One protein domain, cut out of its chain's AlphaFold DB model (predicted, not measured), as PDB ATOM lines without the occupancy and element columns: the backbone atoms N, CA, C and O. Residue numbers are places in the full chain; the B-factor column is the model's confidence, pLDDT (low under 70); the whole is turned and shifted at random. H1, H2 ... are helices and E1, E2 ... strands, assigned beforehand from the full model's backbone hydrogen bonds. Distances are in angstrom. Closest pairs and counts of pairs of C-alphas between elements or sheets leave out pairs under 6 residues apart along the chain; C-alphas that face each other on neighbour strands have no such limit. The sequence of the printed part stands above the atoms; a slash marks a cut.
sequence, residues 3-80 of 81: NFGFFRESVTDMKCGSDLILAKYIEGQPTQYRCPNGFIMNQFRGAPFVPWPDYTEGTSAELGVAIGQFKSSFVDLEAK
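Overview. This is residues 3 to 80 of the 81 residues of an uncharacterized protein of Pseudomonas frederiksbergensis (UniProt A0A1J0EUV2). A small, strongly twisted sheet of three strands, E1, E2 and E3, has the helix H1 starting at one end of its strands and a long loop, residues 37 to 54, at the other end. Only the first turns of H1 meet the sheet, and residues 71 to 80, of which 71 to 78 belong to H1, stick out as a free arm; residues 3 to 19 wind over one face of the sheet without a named element. The printed part has 78 residues with three named strands followed by one named helix; the sheet order is E1 - E2 - E3, all antiparallel. The class is mixed, helices and strands, though only 35 of the 78 residues are in named elements. The whole is only just loose, close to compact, with a radius of gyration of the C-alphas of 14.0 A and spans of 39 by 29 by 21 A.

Along the chain. The printed part begins with residues 3 to 19, which hold no named element. E1 is residues 20 to 24, 13.1 A from first to last C-alpha, and its C-alpha 20 is at (190.992, 230.922, 254.289). E2 is residues 31 to 36, 15.8 A long. E3 is residues 55 to 60, 15.7 A long, with C-alpha 60 at (205.619, 229.785, 257.613). H1 is residues 61 to 78, 26.2 A long, and ends at C-alpha 78 at (199.727, 229.378, 230.668).

Arrangement. The strands form a meander, each strand the antiparallel neighbour of the one before, with E1 and E3 as edge strands and E2 as the inner one. E1 and E2 are a hairpin, at 147 degrees between their directions; N 24 and O 32 are within hydrogen-bond range at 2.8 A, as are N 34 and O 22 at 2.8 A. E2 and E3 are also a hairpin, at 158 degrees; N 31 and O 60 are 2.8 A apart and N 56 and O 35 are 2.9 A apart. H1 is on the sheet through its residues 61 to 67, with 15 pairs of C-alphas within 10 A. Its closest C-alphas to E2 are those of Thr 31 and Gly 64, 4.9 A apart. In H1 every O i to N i+4 pair is within hydrogen-bond range.

Size, cuts and confidence. The two C-alphas farthest apart are those of Pro 53 and Lys 80, at 42.8 A. Without the residues that stand free, the body of 68 residues spans 37 by 20 by 19 A. The link from E2 to E3 is long, with 18 residues whose C-alphas lie 13 to 24 A from the mean of the C-alphas; the link from E1 to E2 is short, and that from E3 to H1 is tight. The printed part has no cut. The mean pLDDT of the printed part is 84.0, and residue 45 and residues 76 to 80 are under 70.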
ATOM      1  N   ASN A   3     193.164 230.023 249.838       86.94
ATOM      2  CA  ASN A   3     192.465 228.904 250.451       86.94
ATOM      3  C   ASN A   3     193.524 227.922 250.985       86.94
ATOM      4  O   ASN A   3     194.111 227.147 250.238       86.94
ATOM      5  N   PHE A   4     193.815 228.036 252.279       86.50
ATOM      6  CA  PHE A   4     194.724 227.181 253.030       86.50
ATOM      7  C   PHE A   4     194.252 225.729 253.121       86.50
ATOM      8  O   PHE A   4     195.089 224.848 253.291       86.50
ATOM      9  N   GLY A   5     192.956 225.451 252.944       85.38
ATOM     10  CA  GLY A   5     192.442 224.079 252.896       85.38
ATOM     11  C   GLY A   5     193.181 223.198 251.880       85.38
ATOM     12  O   GLY A   5     193.424 222.030 252.158       85.38
ATOM     13  N   PHE A   6     193.644 223.773 250.762       85.19
ATOM     14  CA  PHE A   6     194.461 223.066 249.763       85.19
ATOM     15  C   PHE A   6     195.871 222.695 250.240       85.19
ATOM     16  O   PHE A   6     196.478 221.779 249.697       85.19
ATOM     17  N   PHE A   7     196.406 223.414 251.224       87.69
ATOM     18  CA  PHE A   7     197.792 223.292 251.679       87.69
ATOM     19  C   PHE A   7     197.908 222.688 253.081       87.69
ATOM     20  O   PHE A   7     199.018 222.424 253.532       87.69
ATOM     21  N   ARG A   8     196.787 222.456 253.775       86.12
ATOM     22  CA  ARG A   8     196.756 222.039 255.185       86.12
ATOM     23  C   ARG A   8     197.520 220.737 255.458       86.12
ATOM     24  O   ARG A   8     198.066 220.592 256.544       86.12
ATOM     25  N   GLU A   9     197.572 219.813 254.502       86.12
ATOM     26  CA  GLU A   9     198.332 218.560 254.644       86.12
ATOM     27  C   GLU A   9     199.841 218.741 254.420       86.12
ATOM     28  O   GLU A   9     200.640 217.998 254.984       86.12
ATOM     29  N   SER A  10     200.235 219.745 253.632       85.75
ATOM     30  CA  SER A  10     201.629 220.012 253.250       85.75
ATOM     31  C   SER A  10     202.321 221.048 254.137       85.75
ATOM     32  O   SER A  10     203.524 221.251 254.001       85.75
ATOM     33  N   VAL A  11     201.571 221.739 255.000       89.25
ATOM     34  CA  VAL A  11     202.068 222.826 255.850       89.25
ATOM     35  C   VAL A  11     201.780 222.496 257.312       89.25
ATOM     36  O   VAL A  11     200.654 222.624 257.795       89.25
ATOM     37  N   THR A  12     202.822 222.082 258.020       89.31
ATOM     38  CA  THR A  12     202.811 221.670 259.430       89.31
ATOM     39  C   THR A  12     203.353 222.750 260.368       89.31
ATOM     40  O   THR A  12     203.021 222.771 261.556       89.31
ATOM     41  N   ASP A  13     204.146 223.683 259.835       91.31
ATOM     42  CA  ASP A  13     204.785 224.780 260.570       91.31
ATOM     43  C   ASP A  13     203.844 225.961 260.904       91.31
ATOM     44  O   ASP A  13     204.265 226.952 261.509       91.31
ATOM     45  N   MET A  14     202.550 225.854 260.580       87.38
ATOM     46  CA  MET A  14     201.524 226.818 260.976       87.38
ATOM     47  C   MET A  14     200.292 226.153 261.580       87.38
ATOM     48  O   MET A  14     199.905 225.045 261.221       87.38
ATOM     49  N   LYS A  15     199.617 226.874 262.479       83.56
ATOM     50  CA  LYS A  15     198.360 226.427 263.091       83.56
ATOM     51  C   LYS A  15     197.257 227.420 262.764       83.56
ATOM     52  O   LYS A  15     197.184 228.489 263.361       83.56
ATOM     53  N   CYS A  16     196.399 227.052 261.817       85.69
ATOM     54  CA  CYS A  16     195.231 227.838 261.444       85.69
ATOM     55  C   CYS A  16     193.990 226.946 261.332       85.69
ATOM     56  O   CYS A  16     193.963 225.984 260.560       85.69
ATOM     57  N   GLY A  17     192.959 227.270 262.116       82.50
ATOM     58  CA  GLY A  17     191.666 226.581 262.065       82.50
ATOM     59  C   GLY A  17     190.820 226.977 260.851       82.50
ATOM     60  O   GLY A  17     190.005 226.183 260.396       82.50
ATOM     61  N   SER A  18     191.051 228.167 260.289       84.44
ATOM     62  CA  SER A  18     190.372 228.647 259.082       84.44
ATOM     63  C   SER A  18     190.974 228.033 257.816       84.44
ATOM     64  O   SER A  18     192.193 227.909 257.691       84.44
ATOM     65  N   ASP A  19     190.119 227.710 256.847       87.38
ATOM     66  CA  ASP A  19     190.538 227.299 255.502       87.38
ATOM     67  C   ASP A  19     190.925 228.491 254.627       87.38
ATOM     68  O   ASP A  19     191.518 228.307 253.574       87.38
ATOM     69  N   LEU A  20     190.613 229.723 255.029       87.25
ATOM     70  CA  LEU A  20     190.992 230.922 254.289       87.25
ATOM     71  C   LEU A  20     191.952 231.772 255.118       87.25
ATOM     72  O   LEU A  20     191.666 232.109 256.270       87.25
ATOM     73  N   ILE A  21     193.071 232.156 254.505       90.00
ATOM     74  CA  ILE A  21     194.118 232.962 255.136       90.00
ATOM     75  C   ILE A  21     194.509 234.164 254.275       90.00
ATOM     76  O   ILE A  21     194.334 234.200 253.048       90.00
ATOM     77  N   LEU A  22     195.099 235.162 254.925       89.62
ATOM     78  CA  LEU A  22     195.811 236.244 254.256       89.62
ATOM     79  C   LEU A  22     197.298 235.910 254.254       89.62
ATOM     80  O   LEU A  22     197.954 236.034 255.281       89.62
ATOM     81  N   ALA A  23     197.823 235.491 253.107       91.62
ATOM     82  CA  ALA A  23     199.246 235.239 252.926       91.62
ATOM     83  C   ALA A  23     199.914 236.426 252.223       91.62
ATOM     84  O   ALA A  23     199.433 236.902 251.190       91.62
ATOM     85  N   LYS A  24     201.036 236.882 252.774       92.62
ATOM     86  CA  LYS A  24     201.980 237.795 252.135       92.62
ATOM     87  C   LYS A  24     203.196 236.978 251.713       92.62
ATOM     88  O   LYS A  24     204.103 236.734 252.507       92.62
ATOM     89  N   TYR A  25     203.159 236.539 250.462       91.62
ATOM     90  CA  TYR A  25     204.220 235.766 249.832       91.62
ATOM     91  C   TYR A  25     205.296 236.698 249.264       91.62
ATOM     92  O   TYR A  25     204.982 237.643 248.538       91.62
ATOM     93  N   ILE A  26     206.555 236.418 249.592       91.31
ATOM     94  CA  ILE A  26     207.738 237.031 248.989       91.31
ATOM     95  C   ILE A  26     208.678 235.880 248.644       91.31
ATOM     96  O   ILE A  26     208.973 235.039 249.490       91.31
ATOM     97  N   GLU A  27     209.123 235.831 247.395       87.75
ATOM     98  CA  GLU A  27     209.968 234.750 246.900       87.75
ATOM     99  C   GLU A  27     211.293 234.681 247.674       87.75
ATOM    100  O   GLU A  27     211.938 235.701 247.924       87.75
ATOM    101  N   GLY A  28     211.671 233.475 248.107       87.06
ATOM    102  CA  GLY A  28     212.872 233.246 248.915       87.06
ATOM    103  C   GLY A  28     212.763 233.652 250.393       87.06
ATOM    104  O   GLY A  28     213.753 233.536 251.112       87.06
ATOM    105  N   GLN A  29     211.597 234.103 250.872       92.06
ATOM    106  CA  GLN A  29     211.367 234.431 252.285       92.06
ATOM    107  C   GLN A  29     210.239 233.586 252.897       92.06
ATOM    108  O   GLN A  29     209.304 233.194 252.193       92.06
ATOM    109  N   PRO A  30     210.270 233.337 254.223       92.50
ATOM    110  CA  PRO A  30     209.125 232.771 254.926       92.50
ATOM    111  C   PRO A  30     207.875 233.622 254.690       92.50
ATOM    112  O   PRO A  30     207.894 234.846 254.838       92.50
ATOM    113  N   THR A  31     206.774 232.968 254.335       94.56
ATOM    114  CA  THR A  31     205.510 233.649 254.065       94.56
ATOM    115  C   THR A  31     204.891 234.105 255.371       94.56
ATOM    116  O   THR A  31     204.662 233.304 256.276       94.56
ATOM    117  N   GLN A  32     204.584 235.397 255.463       94.38
ATOM    118  CA  GLN A  32     203.796 235.922 256.572       94.38
ATOM    119  C   GLN A  32     202.331 235.588 256.322       94.38
ATOM    120  O   GLN A  32     201.801 235.892 255.252       94.38
ATOM    121  N   TYR A  33     201.669 234.978 257.296       92.38
ATOM    122  CA  TYR A  33     200.259 234.631 257.205       92.38
ATOM    123  C   TYR A  33     199.460 235.279 258.329       92.38
ATOM    124  O   TYR A  33     199.956 235.495 259.435       92.38
ATOM    125  N   ARG A  34     198.187 235.549 258.041       91.38
ATOM    126  CA  ARG A  34     197.167 235.872 259.039       91.38
ATOM    127  C   ARG A  34     196.007 234.903 258.899       91.38
ATOM    128  O   ARG A  34     195.465 234.739 257.803       91.38
ATOM    129  N   CYS A  35     195.651 234.281 260.012       89.94
ATOM    130  CA  CYS A  35     194.539 233.366 260.175       89.94
ATOM    131  C   CYS A  35     193.393 234.111 260.880       89.94
ATOM    132  O   CYS A  35     193.422 234.273 262.101       89.94
ATOM    133  N   PRO A  36     192.420 234.645 260.131       87.69
ATOM    134  CA  PRO A  36     191.289 235.342 260.723       87.69
ATOM    135  C   PRO A  36     190.317 234.375 261.394       87.69
ATOM    136  O   PRO A  36     190.110 233.260 260.917       87.69
ATOM    137  N   ASN A  37     189.669 234.836 262.465       83.12
ATOM    138  CA  ASN A  37     188.604 234.081 263.131       83.12
ATOM    139  C   ASN A  37     187.295 234.062 262.320       83.12
ATOM    140  O   ASN A  37     186.420 233.236 262.569       83.12
ATOM    141  N   GLY A  38     187.149 234.966 261.347       79.56
ATOM    142  CA  GLY A  38     185.991 235.032 260.465       79.56
ATOM    143  C   GLY A  38     186.131 236.097 259.382       79.56
ATOM    144  O   GLY A  38     187.024 236.944 259.419       79.56
ATOM    145  N   PHE A  39     185.220 236.050 258.413       80.56
ATOM    146  CA  PHE A  39     185.103 237.035 257.341       80.56
ATOM    147  C   PHE A  39     183.714 237.650 257.380       80.56
ATOM    148  O   PHE A  39     182.717 236.956 257.576       80.56
ATOM    149  N   ILE A  40     183.646 238.955 257.157       80.62
ATOM    150  CA  ILE A  40     182.396 239.687 257.033       80.62
ATOM    151  C   ILE A  40     182.148 239.930 255.548       80.62
ATOM    152  O   ILE A  40     182.926 240.608 254.872       80.62
ATOM    153  N   MET A  41     181.035 239.396 255.051       79.44
ATOM    154  CA  MET A  41     180.489 239.770 253.750       79.44
ATOM    155  C   MET A  41     179.610 241.002 253.948       79.44
ATOM    156  O   MET A  41     178.549 240.921 254.563       79.44
ATOM    157  N   ASN A  42     180.064 242.158 253.471       73.31
ATOM    158  CA  ASN A  42     179.286 243.389 253.540       73.31
ATOM    159  C   ASN A  42     178.669 243.694 252.170       73.31
ATOM    160  O   ASN A  42     179.383 243.732 251.177       73.31
ATOM    161  N   GLN A  43     177.373 244.008 252.127       77.12
ATOM    162  CA  GLN A  43     176.653 244.412 250.911       77.12
ATOM    163  C   GLN A  43     177.269 245.628 250.191       77.12
ATOM    164  O   GLN A  43     177.100 245.785 248.987       77.12
ATOM    165  N   PHE A  44     178.011 246.477 250.911       74.38
ATOM    166  CA  PHE A  44     178.636 247.681 250.353       74.38
ATOM    167  C   PHE A  44     180.038 247.456 249.763       74.38
ATOM    168  O   PHE A  44     180.612 248.385 249.197       74.38
ATOM    169  N   ARG A  45     180.623 246.256 249.889       67.50
ATOM    170  CA  ARG A  45     181.899 245.915 249.239       67.50
ATOM    171  C   ARG A  45     181.811 244.554 248.561       67.50
ATOM    172  O   ARG A  45     181.528 243.561 249.211       67.50
ATOM    173  N   GLY A  46     182.191 244.484 247.286       73.88
ATOM    174  CA  GLY A  46     182.264 243.226 246.529       73.88
ATOM    175  C   GLY A  46     183.387 242.266 246.953       73.88
ATOM    176  O   GLY A  46     183.633 241.287 246.258       73.88
ATOM    177  N   ALA A  47     184.092 242.540 248.056       74.25
ATOM    178  CA  ALA A  47     185.180 241.710 248.561       74.25
ATOM    179  C   ALA A  47     184.981 241.406 250.057       74.25
ATOM    180  O   ALA A  47     184.592 242.313 250.803       74.25
ATOM    181  N   PRO A  48     185.283 240.170 250.507       73.75
ATOM    182  CA  PRO A  48     185.227 239.807 251.917       73.75
ATOM    183  C   PRO A  48     186.128 240.719 252.753       73.75
ATOM    184  O   PRO A  48     187.265 241.013 252.377       73.75
ATOM    185  N   PHE A  49     185.622 241.153 253.905       78.88
ATOM    186  CA  PHE A  49     186.361 241.964 254.865       78.88
ATOM    187  C   PHE A  49     186.806 241.110 256.052       78.88
ATOM    188  O   PHE A  49     186.016 240.348 256.605       78.88
ATOM    189  N   VAL A  50     188.062 241.260 256.465       80.44
ATOM    190  CA  VAL A  50     188.579 240.654 257.696       80.44
ATOM    191  C   VAL A  50     188.504 241.696 258.813       80.44
ATOM    192  O   VAL A  50     189.198 242.713 258.707       80.44
ATOM    193  N   PRO A  51     187.679 241.487 259.857       72.50
ATOM    194  CA  PRO A  51     187.617 242.398 260.989       72.50
ATOM    195  C   PRO A  51     188.940 242.386 261.758       72.50
ATOM    196  O   PRO A  51     189.489 241.342 262.094       72.50
ATOM    197  N   TRP A  52     189.468 243.580 262.005       76.00
ATOM    198  CA  TRP A  52     190.668 243.796 262.807       76.00
ATOM    199  C   TRP A  52     190.268 244.023 264.273       76.00
ATOM    200  O   TRP A  52     189.305 244.763 264.482       76.00
ATOM    201  N   PRO A  53     190.991 243.496 265.284       70.81
ATOM    202  CA  PRO A  53     192.230 242.713 265.232       70.81
ATOM    203  C   PRO A  53     192.033 241.190 265.398       70.81
ATOM    204  O   PRO A  53     192.970 240.511 265.801       70.81
ATOM    205  N   ASP A  54     190.847 240.635 265.127       79.06
ATOM    206  CA  ASP A  54     190.503 239.239 265.460       79.06
ATOM    207  C   ASP A  54     191.127 238.195 264.507       79.06
ATOM    208  O   ASP A  54     190.437 237.411 263.845       79.06
ATOM    209  N   TYR A  55     192.455 238.176 264.427       86.12
ATOM    210  CA  TYR A  55     193.237 237.202 263.677       86.12
ATOM    211  C   TYR A  55     194.502 236.806 264.451       86.12
ATOM    212  O   TYR A  55     195.058 237.591 265.217       86.12
ATOM    213  N   THR A  56     194.993 235.589 264.221       88.44
ATOM    214  CA  THR A  56     196.349 235.193 264.624       88.44
ATOM    215  C   THR A  56     197.298 235.378 263.449       88.44
ATOM    216  O   THR A  56     196.912 235.201 262.293       88.44
ATOM    217  N   GLU A  57     198.540 235.774 263.708       90.44
ATOM    218  CA  GLU A  57     199.549 235.946 262.661       90.44
ATOM    219  C   GLU A  57     200.841 235.209 262.983       90.44
ATOM    220  O   GLU A  57     201.135 234.902 264.138       90.44
ATOM    221  N   GLY A  58     201.599 234.905 261.935       92.19
ATOM    222  CA  GLY A  58     202.867 234.207 262.041       92.19
ATOM    223  C   GLY A  58     203.594 234.144 260.706       92.19
ATOM    224  O   GLY A  58     203.178 234.734 259.708       92.19
ATOM    225  N   THR A  59     204.698 233.408 260.693       94.44
ATOM    226  CA  THR A  59     205.473 233.108 259.487       94.44
ATOM    227  C   THR A  59     205.563 231.612 259.276       94.44
ATOM    228  O   THR A  59     205.733 230.876 260.244       94.44
ATOM    229  N   SER A  60     205.489 231.182 258.022       94.25
ATOM    230  CA  SER A  60     205.619 229.785 257.613       94.25
ATOM    231  C   SER A  60     206.538 229.694 256.398       94.25
ATOM    232  O   SER A  60     206.354 230.401 255.401       94.25
ATOM    233  N   ALA A  61     207.563 228.854 256.501       94.38
ATOM    234  CA  ALA A  61     208.460 228.558 255.393       94.38
ATOM    235  C   ALA A  61     207.807 227.550 254.438       94.38
ATOM    236  O   ALA A  61     207.868 227.738 253.223       94.38
ATOM    237  N   GLU A  62     207.121 226.539 254.979       93.44
ATOM    238  CA  GLU A  62     206.461 225.488 254.193       93.44
ATOM    239  C   GLU A  62     205.334 226.057 253.324       93.44
ATOM    240  O   GLU A  62     205.237 225.731 252.140       93.44
ATOM    241  N   LEU A  63     204.549 227.004 253.852       92.38
ATOM    242  CA  LEU A  63     203.529 227.716 253.084       92.38
ATOM    243  C   LEU A  63     204.141 228.498 251.918       92.38
ATOM    244  O   LEU A  63     203.559 228.548 250.837       92.38
ATOM    245  N   GLY A  64     205.315 229.103 252.117       92.38
ATOM    246  CA  GLY A  64     206.020 229.811 251.052       92.38
ATOM    247  C   GLY A  64     206.438 228.879 249.922       92.38
ATOM    248  O   GLY A  64     206.199 229.185 248.756       92.38
ATOM    249  N   VAL A  65     206.990 227.714 250.262       92.75
ATOM    250  CA  VAL A  65     207.346 226.687 249.274       92.75
ATOM    251  C   VAL A  65     206.104 226.199 248.529       92.75
ATOM    252  O   VAL A  65     206.112 226.166 247.299       92.75
ATOM    253  N   ALA A  66     205.020 225.893 249.243       90.56
ATOM    254  CA  ALA A  66     203.785 225.393 248.647       90.56
ATOM    255  C   ALA A  66     203.122 226.419 247.707       90.56
ATOM    256  O   ALA A  66     202.714 226.076 246.597       90.56
ATOM    257  N   ILE A  67     203.069 227.696 248.107       90.19
ATOM    258  CA  ILE A  67     202.578 228.790 247.251       90.19
ATOM    259  C   ILE A  67     203.488 228.973 246.032       90.19
ATOM    260  O   ILE A  67     202.989 229.181 244.927       90.19
ATOM    261  N   GLY A  68     204.808 228.890 246.215       89.94
ATOM    262  CA  GLY A  68     205.779 228.986 245.127       89.94
ATOM    263  C   GLY A  68     205.586 227.887 244.081       89.94
ATOM    264  O   GLY A  68     205.472 228.194 242.896       89.94
ATOM    265  N   GLN A  69     205.456 226.634 244.525       88.12
ATOM    266  CA  GLN A  69     205.182 225.479 243.664       88.12
ATOM    267  C   GLN A  69     203.860 225.632 242.911       88.12
ATOM    268  O   GLN A  69     203.812 225.454 241.694       88.12
ATOM    269  N   PHE A  70     202.799 226.032 243.618       85.75
ATOM    270  CA  PHE A  70     201.502 226.291 243.003       85.75
ATOM    271  C   PHE A  70     201.608 227.378 241.929       85.75
ATOM    272  O   PHE A  70     201.154 227.179 240.809       85.75
ATOM    273  N   LYS A  71     202.278 228.500 242.219       84.56
ATOM    274  CA  LYS A  71     202.490 229.579 241.246       84.56
ATOM    275  C   LYS A  71     203.236 229.085 240.002       84.56
ATOM    276  O   LYS A  71     202.801 229.400 238.899       84.56
ATOM    277  N   SER A  72     204.320 228.317 240.157       79.56
ATOM    278  CA  SER A  72     205.057 227.775 239.004       79.56
ATOM    279  C   SER A  72     204.195 226.850 238.150       79.56
ATOM    280  O   SER A  72     204.193 226.989 236.934       79.56
ATOM    281  N   SER A  73     203.380 225.988 238.766       75.75
ATOM    282  CA  SER A  73     202.500 225.086 238.019       75.75
ATOM    283  C   SER A  73     201.444 225.822 237.194       75.75
ATOM    284  O   SER A  73     201.080 225.342 236.129       75.75
ATOM    285  N   PHE A  74     200.959 226.982 237.648       70.62
ATOM    286  CA  PHE A  74     200.042 227.810 236.854       70.62
ATOM    287  C   PHE A  74     200.753 228.507 235.692       70.62
ATOM    288  O   PHE A  74     200.238 228.498 234.579       70.62
ATOM    289  N   VAL A  75     201.951 229.047 235.930       74.38
ATOM    290  CA  VAL A  75     202.761 229.681 234.876       74.38
ATOM    291  C   VAL A  75     203.126 228.673 233.778       74.38
ATOM    292  O   VAL A  75     203.061 229.003 232.597       74.38
ATOM    293  N   ASP A  76     203.444 227.430 234.148       67.50
ATOM    294  CA  ASP A  76     203.756 226.359 233.192       67.50
ATOM    295  C   ASP A  76     202.541 225.935 232.346       67.50
ATOM    296  O   ASP A  76     202.709 225.456 231.223       67.50
ATOM    297  N   LEU A  77     201.319 226.096 232.868       63.34
ATOM    298  CA  LEU A  77     200.081 225.827 232.132       63.34
ATOM    299  C   LEU A  77     199.756 226.958 231.151       63.34
ATOM    300  O   LEU A  77     199.450 226.666 230.000       63.34
ATOM    301  N   GLU A  78     199.902 228.221 231.563       68.44
ATOM    302  CA  GLU A  78     199.727 229.378 230.668       68.44
ATOM    303  C   GLU A  78     200.764 229.399 229.535       68.44
ATOM    304  O   GLU A  78     200.456 229.808 228.423       68.44
ATOM    305  N   ALA A  79     201.990 228.930 229.781       64.81
ATOM    306  CA  ALA A  79     203.034 228.865 228.757       64.81
ATOM    307  C   ALA A  79     202.795 227.783 227.684       64.81
ATOM    308  O   ALA A  79     203.551 227.705 226.711       64.81
ATOM    309  N   LYS A  80     201.797 226.912 227.880       58.66
ATOM    310  CA  LYS A  80     201.491 225.776 227.002       58.66
ATOM    311  C   LYS A  80     200.200 225.961 226.190       58.66
ATOM    312  O   LYS A  80     199.895 225.088 225.375       58.66
TER     313      LYS A  80